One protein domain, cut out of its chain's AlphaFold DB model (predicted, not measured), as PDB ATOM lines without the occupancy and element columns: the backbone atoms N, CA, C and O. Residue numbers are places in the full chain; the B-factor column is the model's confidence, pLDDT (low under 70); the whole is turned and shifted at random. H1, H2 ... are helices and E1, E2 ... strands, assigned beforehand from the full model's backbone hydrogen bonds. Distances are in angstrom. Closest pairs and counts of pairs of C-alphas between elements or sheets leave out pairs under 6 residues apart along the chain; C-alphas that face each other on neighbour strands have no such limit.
ATOM      1  N   LYS A  12     175.025 199.824 169.218       63.19
ATOM      2  CA  LYS A  12     175.659 198.965 170.227       63.19
ATOM      3  C   LYS A  12     175.365 199.387 171.675       63.19
ATOM      4  O   LYS A  12     175.436 198.562 172.578       63.19
ATOM      5  N   GLU A  13     175.083 200.662 171.929       63.31
ATOM      6  CA  GLU A  13     174.684 201.143 173.259       63.31
ATOM      7  C   GLU A  13     173.204 200.891 173.532       63.31
ATOM      8  O   GLU A  13     172.842 200.552 174.658       63.31
ATOM      9  N   LEU A  14     172.367 201.014 172.498       68.44
ATOM     10  CA  LEU A  14     170.952 200.649 172.561       68.44
ATOM     11  C   LEU A  14     170.791 199.158 172.888       68.44
ATOM     12  O   LEU A  14     170.039 198.817 173.795       68.44
ATOM     13  N   ASP A  15     171.575 198.298 172.237       77.12
ATOM     14  CA  ASP A  15     171.581 196.847 172.465       77.12
ATOM     15  C   ASP A  15     171.988 196.470 173.906       77.12
ATOM     16  O   ASP A  15     171.331 195.677 174.588       77.12
ATOM     17  N   LYS A  16     173.018 197.135 174.447       82.69
ATOM     18  CA  LYS A  16     173.440 196.951 175.848       82.69
ATOM     19  C   LYS A  16     172.363 197.366 176.851       82.69
ATOM     20  O   LYS A  16     172.186 196.682 177.857       82.69
ATOM     21  N   ARG A  17     171.674 198.486 176.601       86.25
ATOM     22  CA  ARG A  17     170.588 198.974 177.467       86.25
ATOM     23  C   ARG A  17     169.392 198.037 177.435       86.25
ATOM     24  O   ARG A  17     168.905 197.683 178.498       86.25
ATOM     25  N   ALA A  18     168.994 197.590 176.245       89.12
ATOM     26  CA  ALA A  18     167.915 196.624 176.086       89.12
ATOM     27  C   ALA A  18     168.220 195.318 176.834       89.12
ATOM     28  O   ALA A  18     167.388 194.849 177.599       89.12
ATOM     29  N   THR A  19     169.444 194.789 176.708       91.69
ATOM     30  CA  THR A  19     169.839 193.565 177.427       91.69
ATOM     31  C   THR A  19     169.758 193.736 178.950       91.69
ATOM     32  O   THR A  19     169.318 192.833 179.657       91.69
ATOM     33  N   TRP A  20     170.197 194.888 179.470       93.44
ATOM     34  CA  TRP A  20     170.087 195.193 180.896       93.44
ATOM     35  C   TRP A  20     168.630 195.326 181.347       93.44
ATOM     36  O   TRP A  20     168.266 194.756 182.369       93.44
ATOM     37  N   ASP A  21     167.793 196.023 180.581       93.62
ATOM     38  CA  ASP A  21     166.379 196.196 180.913       93.62
ATOM     39  C   ASP A  21     165.642 194.856 180.942       93.62
ATOM     40  O   ASP A  21     164.949 194.580 181.916       93.62
ATOM     41  N   THR A  22     165.880 193.978 179.963       92.62
ATOM     42  CA  THR A  22     165.328 192.614 179.976       92.62
ATOM     43  C   THR A  22     165.749 191.847 181.231       92.62
ATOM     44  O   THR A  22     164.927 191.175 181.841       92.62
ATOM     45  N   PHE A  23     167.003 191.980 181.675       91.75
ATOM     46  CA  PHE A  23     167.481 191.350 182.914       91.75
ATOM     47  C   PHE A  23     166.831 191.912 184.194       91.75
ATOM     48  O   PHE A  23     166.690 191.188 185.183       91.75
ATOM     49  N   ILE A  24     166.457 193.194 184.200       91.88
ATOM     50  CA  ILE A  24     165.707 193.815 185.303       91.88
ATOM     51  C   ILE A  24     164.244 193.359 185.281       91.88
ATOM     52  O   ILE A  24     163.680 193.054 186.324       91.88
ATOM     53  N   GLU A  25     163.631 193.267 184.103       89.50
ATOM     54  CA  GLU A  25     162.232 192.853 183.940       89.50
ATOM     55  C   GLU A  25     161.974 191.403 184.369       89.50
ATOM     56  O   GLU A  25     160.860 191.073 184.770       89.50
ATOM     57  N   THR A  26     162.991 190.537 184.329       85.88
ATOM     58  CA  THR A  26     162.870 189.146 184.795       85.88
ATOM     59  C   THR A  26     162.872 189.005 186.318       85.88
ATOM     60  O   THR A  26     162.662 187.902 186.812       85.88
ATOM     61  N   LYS A  27     163.150 190.075 187.073       80.94
ATOM     62  CA  LYS A  27     163.311 190.023 188.531       80.94
ATOM     63  C   LYS A  27     162.107 190.586 189.255       80.94
ATOM     64  O   LYS A  27     161.535 191.604 188.866       80.94
ATOM     65  N   THR A  28     161.738 189.921 190.342       71.94
ATOM     66  CA  THR A  28     160.554 190.302 191.118       71.94
ATOM     67  C   THR A  28     160.870 191.359 192.169       71.94
ATOM     68  O   THR A  28     159.990 192.138 192.547       71.94
ATOM     69  N   ASP A  29     162.130 191.434 192.601       71.69
ATOM     70  CA  ASP A  29     162.584 192.317 193.671       71.69
ATOM     71  C   ASP A  29     163.309 193.582 193.174       71.69
ATOM     72  O   ASP A  29     163.412 194.572 193.908       71.69
ATOM     73  N   THR A  30     163.741 193.628 191.912       72.50
ATOM     74  CA  THR A  30     164.406 194.810 191.363       72.50
ATOM     75  C   THR A  30     163.395 195.849 190.927       72.50
ATOM     76  O   THR A  30     162.619 195.670 189.990       72.50
ATOM     77  N   GLY A  31     163.399 196.989 191.607       80.44
ATOM     78  CA  GLY A  31     162.566 198.107 191.196       80.44
ATOM     79  C   GLY A  31     162.946 198.664 189.825       80.44
ATOM     80  O   GLY A  31     164.082 198.566 189.369       80.44
ATOM     81  N   PHE A  32     162.003 199.365 189.198       89.75
ATOM     82  CA  PHE A  32     162.197 199.967 187.874       89.75
ATOM     83  C   PHE A  32     163.312 201.028 187.818       89.75
ATOM     84  O   PHE A  32     163.672 201.481 186.732       89.75
ATOM     85  N   ARG A  33     163.848 201.494 188.956       92.88
ATOM     86  CA  ARG A  33     164.797 202.621 188.979       92.88
ATOM     87  C   ARG A  33     166.211 202.257 188.526       92.88
ATOM     88  O   ARG A  33     167.028 203.157 188.361       92.88
ATOM     89  N   GLN A  34     166.474 200.980 188.265       94.31
ATOM     90  CA  GLN A  34     167.673 200.526 187.561       94.31
ATOM     91  C   GLN A  34     167.498 200.476 186.032       94.31
ATOM     92  O   GLN A  34     168.487 200.290 185.330       94.31
ATOM     93  N   SER A  35     166.285 200.685 185.504       94.19
ATOM     94  CA  SER A  35     166.024 200.660 184.057       94.19
ATOM     95  C   SER A  35     166.684 201.817 183.299       94.19
ATOM     96  O   SER A  35     166.932 202.916 183.826       94.19
ATOM     97  N   SER A  36     166.906 201.601 182.006       92.81
ATOM     98  CA  SER A  36     167.425 202.610 181.090       92.81
ATOM     99  C   SER A  36     166.473 203.802 180.950       92.81
ATOM    100  O   SER A  36     166.935 204.944 180.902       92.81
ATOM    101  N   TRP A  37     165.152 203.579 180.983       93.38
ATOM    102  CA  TRP A  37     164.160 204.655 180.937       93.38
ATOM    103  C   TRP A  37     164.260 205.580 182.153       93.38
ATOM    104  O   TRP A  37     164.295 206.804 182.002       93.38
ATOM    105  N   TYR A  38     164.361 205.020 183.364       94.44
ATOM    106  CA  TYR A  38     164.510 205.836 184.570       94.44
ATOM    107  C   TYR A  38     165.817 206.633 184.545       94.44
ATOM    108  O   TYR A  38     165.853 207.810 184.918       94.44
ATOM    109  N   THR A  39     166.884 206.014 184.044       94.25
ATOM    110  CA  THR A  39     168.171 206.679 183.837       94.25
ATOM    111  C   THR A  39     168.039 207.840 182.854       94.25
ATOM    112  O   THR A  39     168.455 208.953 183.171       94.25
ATOM    113  N   ALA A  40     167.384 207.636 181.709       94.38
ATOM    114  CA  ALA A  40     167.129 208.687 180.726       94.38
ATOM    115  C   ALA A  40     166.313 209.848 181.321       94.38
ATOM    116  O   ALA A  40     166.653 211.014 181.113       94.38
ATOM    117  N   LEU A  41     165.294 209.542 182.131       95.19
ATOM    118  CA  LEU A  41     164.516 210.544 182.863       95.19
ATOM    119  C   LEU A  41     165.393 211.371 183.816       95.19
ATOM    120  O   LEU A  41     165.207 212.583 183.935       95.19
ATOM    121  N   LYS A  42     166.338 210.737 184.520       95.62
ATOM    122  CA  LYS A  42     167.253 211.432 185.436       95.62
ATOM    123  C   LYS A  42     168.276 212.272 184.689       95.62
ATOM    124  O   LYS A  42     168.488 213.420 185.074       95.62
ATOM    125  N   VAL A  43     168.828 211.754 183.597       95.56
ATOM    126  CA  VAL A  43     169.743 212.500 182.724       95.56
ATOM    127  C   VAL A  43     169.073 213.754 182.170       95.56
ATOM    128  O   VAL A  43     169.638 214.841 182.265       95.56
ATOM    129  N   ALA A  44     167.819 213.654 181.721       95.19
ATOM    130  CA  ALA A  44     167.032 214.810 181.283       95.19
ATOM    131  C   ALA A  44     166.816 215.869 182.387       95.19
ATOM    132  O   ALA A  44     166.470 217.010 182.094       95.19
ATOM    133  N   ARG A  45     167.028 215.512 183.661       94.00
ATOM    134  CA  ARG A  45     166.960 216.406 184.830       94.00
ATOM    135  C   ARG A  45     168.344 216.804 185.361       94.00
ATOM    136  O   ARG A  45     168.457 217.187 186.526       94.00
ATOM    137  N   GLY A  46     169.383 216.690 184.534       94.25
ATOM    138  CA  GLY A  46     170.741 217.134 184.856       94.25
ATOM    139  C   GLY A  46     171.533 216.172 185.740       94.25
ATOM    140  O   GLY A  46     172.473 216.598 186.405       94.25
ATOM    141  N   TRP A  47     171.149 214.895 185.793       96.44
ATOM    142  CA  TRP A  47     171.991 213.866 186.402       96.44
ATOM    143  C   TRP A  47     172.982 213.313 185.382       96.44
ATOM    144  O   TRP A  47     172.669 213.158 184.204       96.44
ATOM    145  N   GLU A  48     174.156 212.933 185.858       96.88
ATOM    146  CA  GLU A  48     175.055 212.059 185.118       96.88
ATOM    147  C   GLU A  48     174.773 210.602 185.489       96.88
ATOM    148  O   GLU A  48     174.165 210.309 186.523       96.88
ATOM    149  N   HIS A  49     175.218 209.680 184.640       96.88
ATOM    150  CA  HIS A  49     175.120 208.256 184.918       96.88
ATOM    151  C   HIS A  49     176.364 207.522 184.435       96.88
ATOM    152  O   HIS A  49     177.007 207.915 183.462       96.88
ATOM    153  N   PHE A  50     176.678 206.436 185.121       96.38
ATOM    154  CA  PHE A  50     177.651 205.438 184.709       96.38
ATOM    155  C   PHE A  50     177.241 204.109 185.338       96.38
ATOM    156  O   PHE A  50     176.476 204.075 186.295       96.38
ATOM    157  N   GLY A  51     177.718 202.990 184.811       94.75
ATOM    158  CA  GLY A  51     177.289 201.701 185.330       94.75
ATOM    159  C   GLY A  51     178.150 200.564 184.841       94.75
ATOM    160  O   GLY A  51     178.927 200.709 183.896       94.75
ATOM    161  N   THR A  52     177.996 199.433 185.510       95.62
ATOM    162  CA  THR A  52     178.656 198.188 185.143       95.62
ATOM    163  C   THR A  52     177.656 197.051 185.200       95.62
ATOM    164  O   THR A  52     176.809 197.000 186.092       95.62
ATOM    165  N   VAL A  53     177.784 196.138 184.246       95.31
ATOM    166  CA  VAL A  53     177.041 194.883 184.186       95.31
ATOM    167  C   VAL A  53     178.071 193.770 184.235       95.31
ATOM    168  O   VAL A  53     179.042 193.791 183.477       95.31
ATOM    169  N   LEU A  54     177.874 192.832 185.148       94.81
ATOM    170  CA  LEU A  54     178.687 191.641 185.282       94.81
ATOM    171  C   LEU A  54     178.030 190.487 184.550       94.81
ATOM    172  O   LEU A  54     176.813 190.303 184.615       94.81
ATOM    173  N   ARG A  55     178.859 189.713 183.856       93.62
ATOM    174  CA  ARG A  55     178.437 188.523 183.136       93.62
ATOM    175  C   ARG A  55     179.309 187.342 183.518       93.62
ATOM    176  O   ARG A  55     180.529 187.497 183.579       93.62
ATOM    177  N   ASP A  56     178.679 186.192 183.709       90.75
ATOM    178  CA  ASP A  56     179.337 184.899 183.580       90.75
ATOM    179  C   ASP A  56     178.985 184.339 182.199       90.75
ATOM    180  O   ASP A  56     177.824 184.053 181.899       90.75
ATOM    181  N   LYS A  57     179.989 184.263 181.319       89.69
ATOM    182  CA  LYS A  57     179.818 183.986 179.884       89.69
ATOM    183  C   LYS A  57     178.785 184.940 179.259       89.69
ATOM    184  O   LYS A  57     179.024 186.148 179.200       89.69
ATOM    185  N   ASP A  58     177.650 184.410 178.808       87.12
ATOM    186  CA  ASP A  58     176.568 185.164 178.168       87.12
ATOM    187  C   ASP A  58     175.447 185.562 179.144       87.12
ATOM    188  O   ASP A  58     174.560 186.338 178.783       87.12
ATOM    189  N   THR A  59     175.506 185.097 180.394       90.31
ATOM    190  CA  THR A  59     174.486 185.352 181.416       90.31
ATOM    191  C   THR A  59     174.864 186.566 182.250       90.31
ATOM    192  O   THR A  59     175.975 186.653 182.767       90.31
ATOM    193  N   ILE A  60     173.943 187.519 182.414       93.62
ATOM    194  CA  ILE A  60     174.126 188.612 183.375       93.62
ATOM    195  C   ILE A  60     173.926 188.055 184.786       93.62
ATOM    196  O   ILE A  60     172.875 187.501 185.079       93.62
ATOM    197  N   VAL A  61     174.917 188.252 185.656       94.31
ATOM    198  CA  VAL A  61     174.876 187.834 187.075       94.31
ATOM    199  C   VAL A  61     174.599 189.008 188.020       94.31
ATOM    200  O   VAL A  61     174.280 188.843 189.191       94.31
ATOM    201  N   GLY A  62     174.667 190.239 187.509       94.69
ATOM    202  CA  GLY A  62     174.263 191.426 188.252       94.69
ATOM    203  C   GLY A  62     174.937 192.693 187.760       94.69
ATOM    204  O   GLY A  62     175.558 192.728 186.697       94.69
ATOM    205  N   GLY A  63     174.803 193.767 188.526       95.81
ATOM    206  CA  GLY A  63     175.370 195.056 188.159       95.81
ATOM    207  C   GLY A  63     174.716 196.227 188.870       95.81
ATOM    208  O   GLY A  63     173.927 196.071 189.802       95.81
ATOM    209  N   ALA A  64     175.064 197.425 188.420       96.62
ATOM    210  CA  ALA A  64     174.442 198.644 188.900       96.62
ATOM    211  C   ALA A  64     174.523 199.757 187.862       96.62
ATOM    212  O   ALA A  64     175.579 200.019 187.277       96.62
ATOM    213  N   MET A  65     173.415 200.474 187.735       96.25
ATOM    214  CA  MET A  65     173.360 201.818 187.202       96.25
ATOM    215  C   MET A  65     173.519 202.817 188.348       96.25
ATOM    216  O   MET A  65     172.735 202.835 189.302       96.25
ATOM    217  N   VAL A  66     174.555 203.643 188.245       97.38
ATOM    218  CA  VAL A  66     174.931 204.659 189.223       97.38
ATOM    219  C   VAL A  66     174.584 206.024 188.656       97.38
ATOM    220  O   VAL A  66     174.984 206.382 187.549       97.38
ATOM    221  N   LEU A  67     173.840 206.802 189.430       97.38
ATOM    222  CA  LEU A  67     173.533 208.189 189.134       97.38
ATOM    223  C   LEU A  67     174.488 209.092 189.902       97.38
ATOM    224  O   LEU A  67     174.792 208.839 191.067       97.38
ATOM    225  N   ALA A  68     174.926 210.171 189.271       97.31
ATOM    226  CA  ALA A  68     175.819 211.137 189.884       97.31
ATOM    227  C   ALA A  68     175.259 212.550 189.746       97.31
ATOM    228  O   ALA A  68     174.700 212.921 188.712       97.31
ATOM    229  N   ARG A  69     175.417 213.354 190.800       95.62
ATOM    230  CA  ARG A  69     174.956 214.744 190.806       95.62
ATOM    231  C   ARG A  69     175.895 215.632 191.601       95.62
ATOM    232  O   ARG A  69     176.221 215.329 192.751       95.62
ATOM    233  N   SER A  70     176.294 216.740 190.994       96.06
ATOM    234  CA  SER A  70     177.017 217.807 191.682       96.06
ATOM    235  C   SER A  70     176.035 218.649 192.496       96.06
ATOM    236  O   SER A  70     174.920 218.930 192.055       96.06
ATOM    237  N   PHE A  71     176.434 219.019 193.709       93.31
ATOM    238  CA  PHE A  71     175.622 219.839 194.622       93.31
ATOM    239  C   PHE A  71     176.373 221.068 195.146       93.31
ATOM    240  O   PHE A  71     175.765 221.950 195.741       93.31
ATOM    241  N   ALA A  72     177.681 221.131 194.900       94.12
ATOM    242  CA  ALA A  72     178.521 222.311 195.042       94.12
ATOM    243  C   ALA A  72     179.578 222.289 193.914       94.12
ATOM    244  O   ALA A  72     179.747 221.238 193.287       94.12
ATOM    245  N   PRO A  73     180.287 223.400 193.633       92.62
ATOM    246  CA  PRO A  73     181.235 223.485 192.514       92.62
ATOM    247  C   PRO A  73     182.280 222.358 192.463       92.62
ATOM    248  O   PRO A  73     182.606 221.860 191.388       92.62
ATOM    249  N   ASP A  74     182.757 221.906 193.618       95.31
ATOM    250  CA  ASP A  74     183.806 220.896 193.788       95.31
ATOM    251  C   ASP A  74     183.292 219.579 194.389       95.31
ATOM    252  O   ASP A  74     184.085 218.674 194.649       95.31
ATOM    253  N   LYS A  75     181.976 219.450 194.620       96.50
ATOM    254  CA  LYS A  75     181.397 218.296 195.319       96.50
ATOM    255  C   LYS A  75     180.264 217.657 194.548       96.50
ATOM    256  O   LYS A  75     179.318 218.310 194.094       96.50
ATOM    257  N   ARG A  76     180.310 216.332 194.519       96.88
ATOM    258  CA  ARG A  76     179.249 215.487 193.981       96.88
ATOM    259  C   ARG A  76     178.978 214.295 194.882       96.88
ATOM    260  O   ARG A  76     179.758 213.997 195.780       96.88
ATOM    261  N   TYR A  77     177.863 213.624 194.653       96.31
ATOM    262  CA  TYR A  77     177.561 212.346 195.293       96.31
ATOM    263  C   TYR A  77     177.104 211.334 194.252       96.31
ATOM    264  O   TYR A  77     176.667 211.702 193.153       96.31
ATOM    265  N   TYR A  78     177.211 210.063 194.624       97.75
ATOM    266  CA  TYR A  78     176.732 208.937 193.837       97.75
ATOM    267  C   TYR A  78     175.511 208.304 194.483       97.75
ATOM    268  O   TYR A  78     175.375 208.277 195.708       97.75
ATOM    269  N   TYR A  79     174.629 207.771 193.648       96.00
ATOM    270  CA  TYR A  79     173.382 207.164 194.074       96.00
ATOM    271  C   TYR A  79     173.028 205.944 193.220       96.00
ATOM    272  O   TYR A  79     172.979 206.041 191.996       96.00
ATOM    273  N   ILE A  80     172.739 204.812 193.865       95.56
ATOM    274  CA  ILE A  80     172.275 203.572 193.227       95.56
ATOM    275  C   ILE A  80     170.831 203.303 193.679       95.56
ATOM    276  O   ILE A  80     170.606 202.731 194.750       95.56
ATOM    277  N   PRO A  81     169.825 203.755 192.912       92.75
ATOM    278  CA  PRO A  81     168.422 203.548 193.265       92.75
ATOM    279  C   PRO A  81     167.987 202.107 192.982       92.75
ATOM    280  O   PRO A  81     168.227 201.631 191.884       92.75
ATOM    281  N   ASP A  82     167.293 201.438 193.906       92.50
ATOM    282  CA  ASP A  82     166.847 200.035 193.759       92.50
ATOM    283  C   ASP A  82     167.981 199.023 193.499       92.50
ATOM    284  O   ASP A  82     167.712 197.898 193.091       92.50
ATOM    285  N   GLY A  83     169.243 199.396 193.734       92.31
ATOM    286  CA  GLY A  83     170.397 198.535 193.481       92.31
ATOM    287  C   GLY A  83     171.484 198.652 194.555       92.31
ATOM    288  O   GLY A  83     171.327 199.425 195.505       92.31
ATOM    289  N   PRO A  84     172.609 197.931 194.400       94.81
ATOM    290  CA  PRO A  84     172.973 197.097 193.245       94.81
ATOM    291  C   PRO A  84     172.069 195.870 193.067       94.81
ATOM    292  O   PRO A  84     171.407 195.440 194.008       94.81
ATOM    293  N   VAL A  85     172.031 195.344 191.844       94.19
ATOM    294  CA  VAL A  85     171.188 194.207 191.459       94.19
ATOM    295  C   VAL A  85     172.027 192.943 191.380       94.19
ATOM    296  O   VAL A  85     173.093 192.942 190.758       94.19
ATOM    297  N   PHE A  86     171.500 191.871 191.961       91.94
ATOM    298  CA  PHE A  86     172.083 190.534 191.947       91.94
ATOM    299  C   PHE A  86     171.124 189.556 191.285       91.94
ATOM    300  O   PHE A  86     169.940 189.853 191.142       91.94
ATOM    301  N   LEU A  87     171.636 188.404 190.879       89.94
ATOM    302  CA  LEU A  87     170.808 187.268 190.518       89.94
ATOM    303  C   LEU A  87     170.236 186.640 191.813       89.94
ATOM    304  O   LEU A  87     170.972 186.460 192.783       89.94
ATOM    305  N   GLU A  88     168.918 186.416 191.881       83.75
ATOM    306  CA  GLU A  88     168.238 186.012 193.132       83.75
ATOM    307  C   GLU A  88     168.645 184.587 193.546       83.75
ATOM    308  O   GLU A  88     168.780 184.291 194.732       83.75
ATOM    309  N   GLU A  89     168.880 183.723 192.559       87.19
ATOM    310  CA  GLU A  89     169.294 182.330 192.721       87.19
ATOM    311  C   GLU A  89     170.772 182.142 193.105       87.19
ATOM    312  O   GLU A  89     171.156 181.039 193.502       87.19
ATOM    313  N   ASP A  90     171.588 183.199 193.024       90.88
ATOM    314  CA  ASP A  90     173.003 183.148 193.395       90.88
ATOM    315  C   ASP A  90     173.177 182.976 194.909       90.88
ATOM    316  O   ASP A  90     172.471 183.563 195.737       90.88
ATOM    317  N   SER A  91     174.205 182.223 195.296       94.62
ATOM    318  CA  SER A  91     174.634 182.136 196.689       94.62
ATOM    319  C   SER A  91     175.132 183.492 197.208       94.62
ATOM    320  O   SER A  91     175.612 184.341 196.456       94.62
ATOM    321  N   LEU A  92     175.127 183.685 198.534       94.69
ATOM    322  CA  LEU A  92     175.665 184.911 199.148       94.69
ATOM    323  C   LEU A  92     177.115 185.209 198.729       94.69
ATOM    324  O   LEU A  92     177.496 186.373 198.653       94.69
ATOM    325  N   ALA A  93     177.920 184.178 198.457       96.00
ATOM    326  CA  ALA A  93     179.300 184.346 198.013       96.00
ATOM    327  C   ALA A  93     179.386 184.896 196.578       96.00
ATOM    328  O   ALA A  93     180.231 185.745 196.297       96.00
ATOM    329  N   GLU A  94     178.509 184.451 195.679       95.81
ATOM    330  CA  GLU A  94     178.418 184.953 194.301       95.81
ATOM    331  C   GLU A  94     177.879 186.390 194.280       95.81
ATOM    332  O   GLU A  94     178.490 187.280 193.681       95.81
ATOM    333  N   GLN A  95     176.826 186.667 195.053       95.06
ATOM    334  CA  GLN A  95     176.309 188.028 195.232       95.06
ATOM    335  C   GLN A  95     177.371 188.974 195.818       95.06
ATOM    336  O   GLN A  95     177.507 190.121 195.377       95.06
ATOM    337  N   GLU A  96     178.185 188.499 196.768       97.19
ATOM    338  CA  GLU A  96     179.312 189.261 197.312       97.19
ATOM    339  C   GLU A  96     180.354 189.596 196.232       97.19
ATOM    340  O   GLU A  96     180.871 190.717 196.206       97.19
ATOM    341  N   GLN A  97     180.666 188.666 195.324       96.94
ATOM    342  CA  GLN A  97     181.589 188.929 194.214       96.94
ATOM    343  C   GLN A  97     181.053 190.029 193.295       96.94
ATOM    344  O   GLN A  97     181.791 190.964 192.963       96.94
ATOM    345  N   VAL A  98     179.763 189.970 192.949       96.44
ATOM    346  CA  VAL A  98     179.093 191.013 192.161       96.44
ATOM    347  C   VAL A  98     179.172 192.356 192.878       96.44
ATOM    348  O   VAL A  98     179.606 193.353 192.294       96.44
ATOM    349  N   PHE A  99     178.827 192.386 194.166       97.19
ATOM    350  CA  PHE A  99     178.886 193.594 194.979       97.19
ATOM    351  C   PHE A  99     180.295 194.200 195.005       97.19
ATOM    352  O   PHE A  99     180.472 195.386 194.715       97.19
ATOM    353  N   ARG A 100     181.319 193.387 195.289       97.44
ATOM    354  CA  ARG A 100     182.725 193.820 195.316       97.44
ATOM    355  C   ARG A 100     183.167 194.385 193.973       97.44
ATOM    356  O   ARG A 100     183.841 195.414 193.941       97.44
ATOM    357  N   ALA A 101     182.773 193.759 192.869       97.94
ATOM    358  CA  ALA A 101     183.118 194.233 191.539       97.94
ATOM    359  C   ALA A 101     182.440 195.568 191.189       97.94
ATOM    360  O   ALA A 101     183.095 196.454 190.634       97.94
ATOM    361  N   VAL A 102     181.167 195.750 191.562       97.94
ATOM    362  CA  VAL A 102     180.466 197.036 191.419       97.94
ATOM    363  C   VAL A 102     181.158 198.119 192.249       97.94
ATOM    364  O   VAL A 102     181.456 199.192 191.724       97.94
ATOM    365  N   MET A 103     181.486 197.843 193.514       97.88
ATOM    366  CA  MET A 103     182.188 198.804 194.375       97.88
ATOM    367  C   MET A 103     183.577 199.159 193.823       97.88
ATOM    368  O   MET A 103     183.928 200.335 193.758       97.88
ATOM    369  N   ALA A 104     184.345 198.178 193.341       97.88
ATOM    370  CA  ALA A 104     185.649 198.411 192.721       97.88
ATOM    371  C   ALA A 104     185.549 199.218 191.413       97.88
ATOM    372  O   ALA A 104     186.422 200.026 191.093       97.88
ATOM    373  N   PHE A 105     184.488 199.019 190.629       98.19
ATOM    374  CA  PHE A 105     184.204 199.842 189.456       98.19
ATOM    375  C   PHE A 105     183.896 201.298 189.838       98.19
ATOM    376  O   PHE A 105     184.471 202.215 189.250       98.19
ATOM    377  N   ILE A 106     183.057 201.512 190.854       97.94
ATOM    378  CA  ILE A 106     182.727 202.851 191.358       97.94
ATOM    379  C   ILE A 106     183.968 203.553 191.907       97.94
ATOM    380  O   ILE A 106     184.182 204.725 191.602       97.94
ATOM    381  N   GLU A 107     184.807 202.846 192.661       97.69
ATOM    382  CA  GLU A 107     186.037 203.407 193.218       97.69
ATOM    383  C   GLU A 107     187.016 203.827 192.117       97.69
ATOM    384  O   GLU A 107     187.546 204.936 192.153       97.69
ATOM    385  N   ARG A 108     187.186 203.011 191.067       97.75
ATOM    386  CA  ARG A 108     187.979 203.408 189.892       97.75
ATOM    387  C   ARG A 108     187.415 204.659 189.224       97.75
ATOM    388  O   ARG A 108     188.180 205.559 188.891       97.75
ATOM    389  N   LYS A 109     186.088 204.762 189.067       96.88
ATOM    390  CA  LYS A 109     185.472 205.986 188.533       96.88
ATOM    391  C   LYS A 109     185.758 207.183 189.439       96.88
ATOM    392  O   LYS A 109     186.180 208.219 188.934       96.88
ATOM    393  N   ARG A 110     185.584 207.031 190.757       96.94
ATOM    394  CA  ARG A 110     185.845 208.061 191.777       96.94
ATOM    395  C   ARG A 110     187.275 208.598 191.701       96.94
ATOM    396  O   ARG A 110     187.462 209.803 191.785       96.94
ATOM    397  N   GLN A 111     188.268 207.733 191.503       96.94
ATOM    398  CA  GLN A 111     189.681 208.126 191.391       96.94
ATOM    399  C   GLN A 111     189.985 208.983 190.153       96.94
ATOM    400  O   GLN A 111     190.981 209.699 190.138       96.94
ATOM    401  N   THR A 112     189.127 208.930 189.131       95.44
ATOM    402  CA  THR A 112     189.239 209.756 187.914       95.44
ATOM    403  C   THR A 112     188.391 211.030 187.957       95.44
ATOM    404  O   THR A 112     188.412 211.807 187.002       95.44
ATOM    405  N   GLU A 113     187.605 211.245 189.016       94.19
ATOM    406  CA  GLU A 113     186.799 212.458 189.162       94.19
ATOM    407  C   GLU A 113     187.670 213.667 189.498       94.19
ATOM    408  O   GLU A 113     188.574 213.597 190.327       94.19
ATOM    409  N   GLN A 114     187.329 214.810 188.906       93.62
ATOM    410  CA  GLN A 114     187.893 216.099 189.312       93.62
ATOM    411  C   GLN A 114     187.215 216.639 190.580       93.62
ATOM    412  O   GLN A 114     187.833 217.355 191.361       93.62
ATOM    413  N   GLN A 115     185.936 216.303 190.780       95.75
ATOM    414  CA  GLN A 115     185.163 216.695 191.956       95.75
ATOM    415  C   GLN A 115     185.319 215.669 193.081       95.75
ATOM    416  O   GLN A 115     185.375 214.461 192.849       95.75
ATOM    417  N   VAL A 116     185.282 216.143 194.322       97.31
ATOM    418  CA  VAL A 116     185.249 215.275 195.497       97.31
ATOM    419  C   VAL A 116     183.886 214.588 195.575       97.31
ATOM    420  O   VAL A 116     182.840 215.234 195.687       97.31
ATOM    421  N   VAL A 117     183.895 213.255 195.548       97.62
ATOM    422  CA  VAL A 117     182.700 212.449 195.812       97.62
ATOM    423  C   VAL A 117     182.502 212.367 197.320       97.62
ATOM    424  O   VAL A 117     183.283 211.722 198.013       97.62
ATOM    425  N   SER A 118     181.474 213.039 197.833       95.69
ATOM    426  CA  SER A 118     181.235 213.139 199.275       95.69
ATOM    427  C   SER A 118     180.737 211.831 199.883       95.69
ATOM    428  O   SER A 118     181.117 211.497 201.000       95.69
ATOM    429  N   HIS A 119     179.883 211.101 199.165       94.81
ATOM    430  CA  HIS A 119     179.351 209.811 199.590       94.81
ATOM    431  C   HIS A 119     178.753 209.031 198.412       94.81
ATOM    432  O   HIS A 119     178.442 209.585 197.351       94.81
ATOM    433  N   LEU A 120     178.566 207.734 198.649       96.06
ATOM    434  CA  LEU A 120     177.760 206.828 197.844       96.06
ATOM    435  C   LEU A 120     176.528 206.428 198.657       96.06
ATOM    436  O   LEU A 120     176.653 205.953 199.783       96.06
ATOM    437  N   CYS A 121     175.347 206.594 198.075       94.44
ATOM    438  CA  CYS A 121     174.087 206.120 198.634       94.44
ATOM    439  C   CYS A 121     173.572 204.932 197.810       94.44
ATOM    440  O   CYS A 121     173.558 204.993 196.579       94.44
ATOM    441  N   ILE A 122     173.136 203.863 198.479       93.38
ATOM    442  CA  ILE A 122     172.457 202.723 197.856       93.38
ATOM    443  C   ILE A 122     171.093 202.545 198.518       93.38
ATOM    444  O   ILE A 122     171.000 202.602 199.742       93.38
ATOM    445  N   ASN A 123     170.055 202.330 197.711       90.25
ATOM    446  CA  ASN A 123     168.691 202.087 198.188       90.25
ATOM    447  C   ASN A 123     168.147 200.790 197.575       90.25
ATOM    448  O   ASN A 123     167.227 200.856 196.753       90.25
ATOM    449  N   PRO A 124     168.737 199.632 197.900       89.56
ATOM    450  CA  PRO A 124     168.276 198.351 197.389       89.56
ATOM    451  C   PRO A 124     166.920 197.974 197.991       89.56
ATOM    452  O   PRO A 124     166.540 198.460 199.055       89.56
ATOM    453  N   ARG A 125     166.204 197.066 197.324       86.25
ATOM    454  CA  ARG A 125     164.923 196.517 197.800       86.25
ATOM    455  C   ARG A 125     165.077 195.194 198.550       86.25
ATOM    456  O   ARG A 125     164.151 194.392 198.595       86.25
ATOM    457  N   TRP A 126     166.250 194.958 199.131       86.44
ATOM    458  CA  TRP A 126     166.507 193.742 199.891       86.44
ATOM    459  C   TRP A 126     165.600 193.689 201.120       86.44
ATOM    460  O   TRP A 126     165.518 194.654 201.878       86.44
ATOM    461  N   GLN A 127     164.959 192.543 201.346       83.50
ATOM    462  CA  GLN A 127     164.178 192.316 202.566       83.50
ATOM    463  C   GLN A 127     165.074 192.287 203.811       83.50
ATOM    464  O   GLN A 127     164.660 192.686 204.897       83.50
ATOM    465  N   GLN A 128     166.309 191.812 203.647       86.75
ATOM    466  CA  GLN A 128     167.329 191.753 204.684       86.75
ATOM    467  C   GLN A 128     168.660 192.217 204.105       86.75
ATOM    468  O   GLN A 128     168.986 191.901 202.963       86.75
ATOM    469  N   VAL A 129     169.442 192.960 204.891       90.06
ATOM    470  CA  VAL A 129     170.779 193.404 204.480       90.06
ATOM    471  C   VAL A 129     171.717 192.189 204.445       90.06
ATOM    472  O   VAL A 129     171.915 191.569 205.494       90.06
ATOM    473  N   PRO A 130     172.323 191.844 203.291       92.56
ATOM    474  CA  PRO A 130     173.272 190.740 203.229       92.56
ATOM    475  C   PRO A 130     174.492 190.978 204.131       92.56
ATOM    476  O   PRO A 130     175.000 192.095 204.234       92.56
ATOM    477  N   SER A 131     175.012 189.919 204.756       94.19
ATOM    478  CA  SER A 131     176.100 190.003 205.752       94.19
ATOM    479  C   SER A 131     177.437 190.515 205.197       94.19
ATOM    480  O   SER A 131     178.295 190.988 205.950       94.19
ATOM    481  N   PHE A 132     177.626 190.438 203.878       95.00
ATOM    482  CA  PHE A 132     178.803 190.959 203.188       95.00
ATOM    483  C   PHE A 132     178.765 192.482 202.981       95.00
ATOM    484  O   PHE A 132     179.789 193.078 202.638       95.00
TER     485      PHE A 132
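Overview. This is residues 12 to 132 of the 195 residues of an uncharacterized protein of Microvirga aerophila (UniProt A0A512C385). A twisted sheet of four strands, E1 to E4, curls round one long helix, H3, while two shorter helices, H1 and H2, cover its other face, H1 across the strands and H2 along them. The sheet thus forms the middle of three layers, in the order E1, E2, E3, E4, and is mixed: E1, E2 and E3 run antiparallel, and E4 is parallel to E3. The printed part has 121 residues, with named elements in the order H1, H2, E1, E2, E3, H3, E4; its class is mixed, helices and strands. It is compact, with a radius of gyration of the C-alphas of 14.3 A and spans of 43 by 32 by 27 A.

Arrangement. H1, residues 12 to 25, touches H2, residues 36 to 43, with its residues 17 to 21 alone; the closest C-alphas, those of Arg 17 and Ser 36, are 6.0 A apart. They run opposite ways at a steep tilt of 68 degrees, only just short of about perpendicular. E1, residues 48 to 56, E2, residues 59 to 72, and E3, residues 75 to 81, form a meander, each strand the antiparallel neighbour of the one before; E1 and E2 are a hairpin, as are E2 and E3. N 50 and O 66 are within hydrogen-bond range at 3.0 A, and so are N 67 and O 79 at 2.8 A. H1 and H2 are on the same face of the sheet, at heights of 6.2 A and 9.3 A over the sheet. H3, residues 92 to 111, is on the opposite face; the closest C-alphas of H3 and E2, those of Val 98 and Gly 62, are 6.2 A apart. E3, H3 and E4, residues 116 to 123, form a strand-helix-strand unit, two parallel neighbour strands with a helix between, and its crossover is right-handed. N 80 and O 121 are 2.8 A apart, within hydrogen-bond range. In H1, H2 and H3 every O i to N i+4 pair is within hydrogen-bond range.

Along the chain. H1 begins at C-alpha 12, (175.659, 198.965, 170.227), and is 20.1 A long; H2 is 10.3 A. E1 is 27.5 A long, E2 39.6 A and E3 19.8 A. H3 begins at C-alpha 92, (175.665, 184.911, 199.148), and is 28.2 A long. E4, 21.3 A long, ends at C-alpha 123, (168.691, 202.087, 198.188).

Size, cuts and confidence. The two C-alphas farthest apart, those of Pro 73 and Glu 89, are 42.9 A apart. The printed part has no cut, and no link is long. The mean pLDDT of the printed part is 92.3; residues 12 to 14 are under 70.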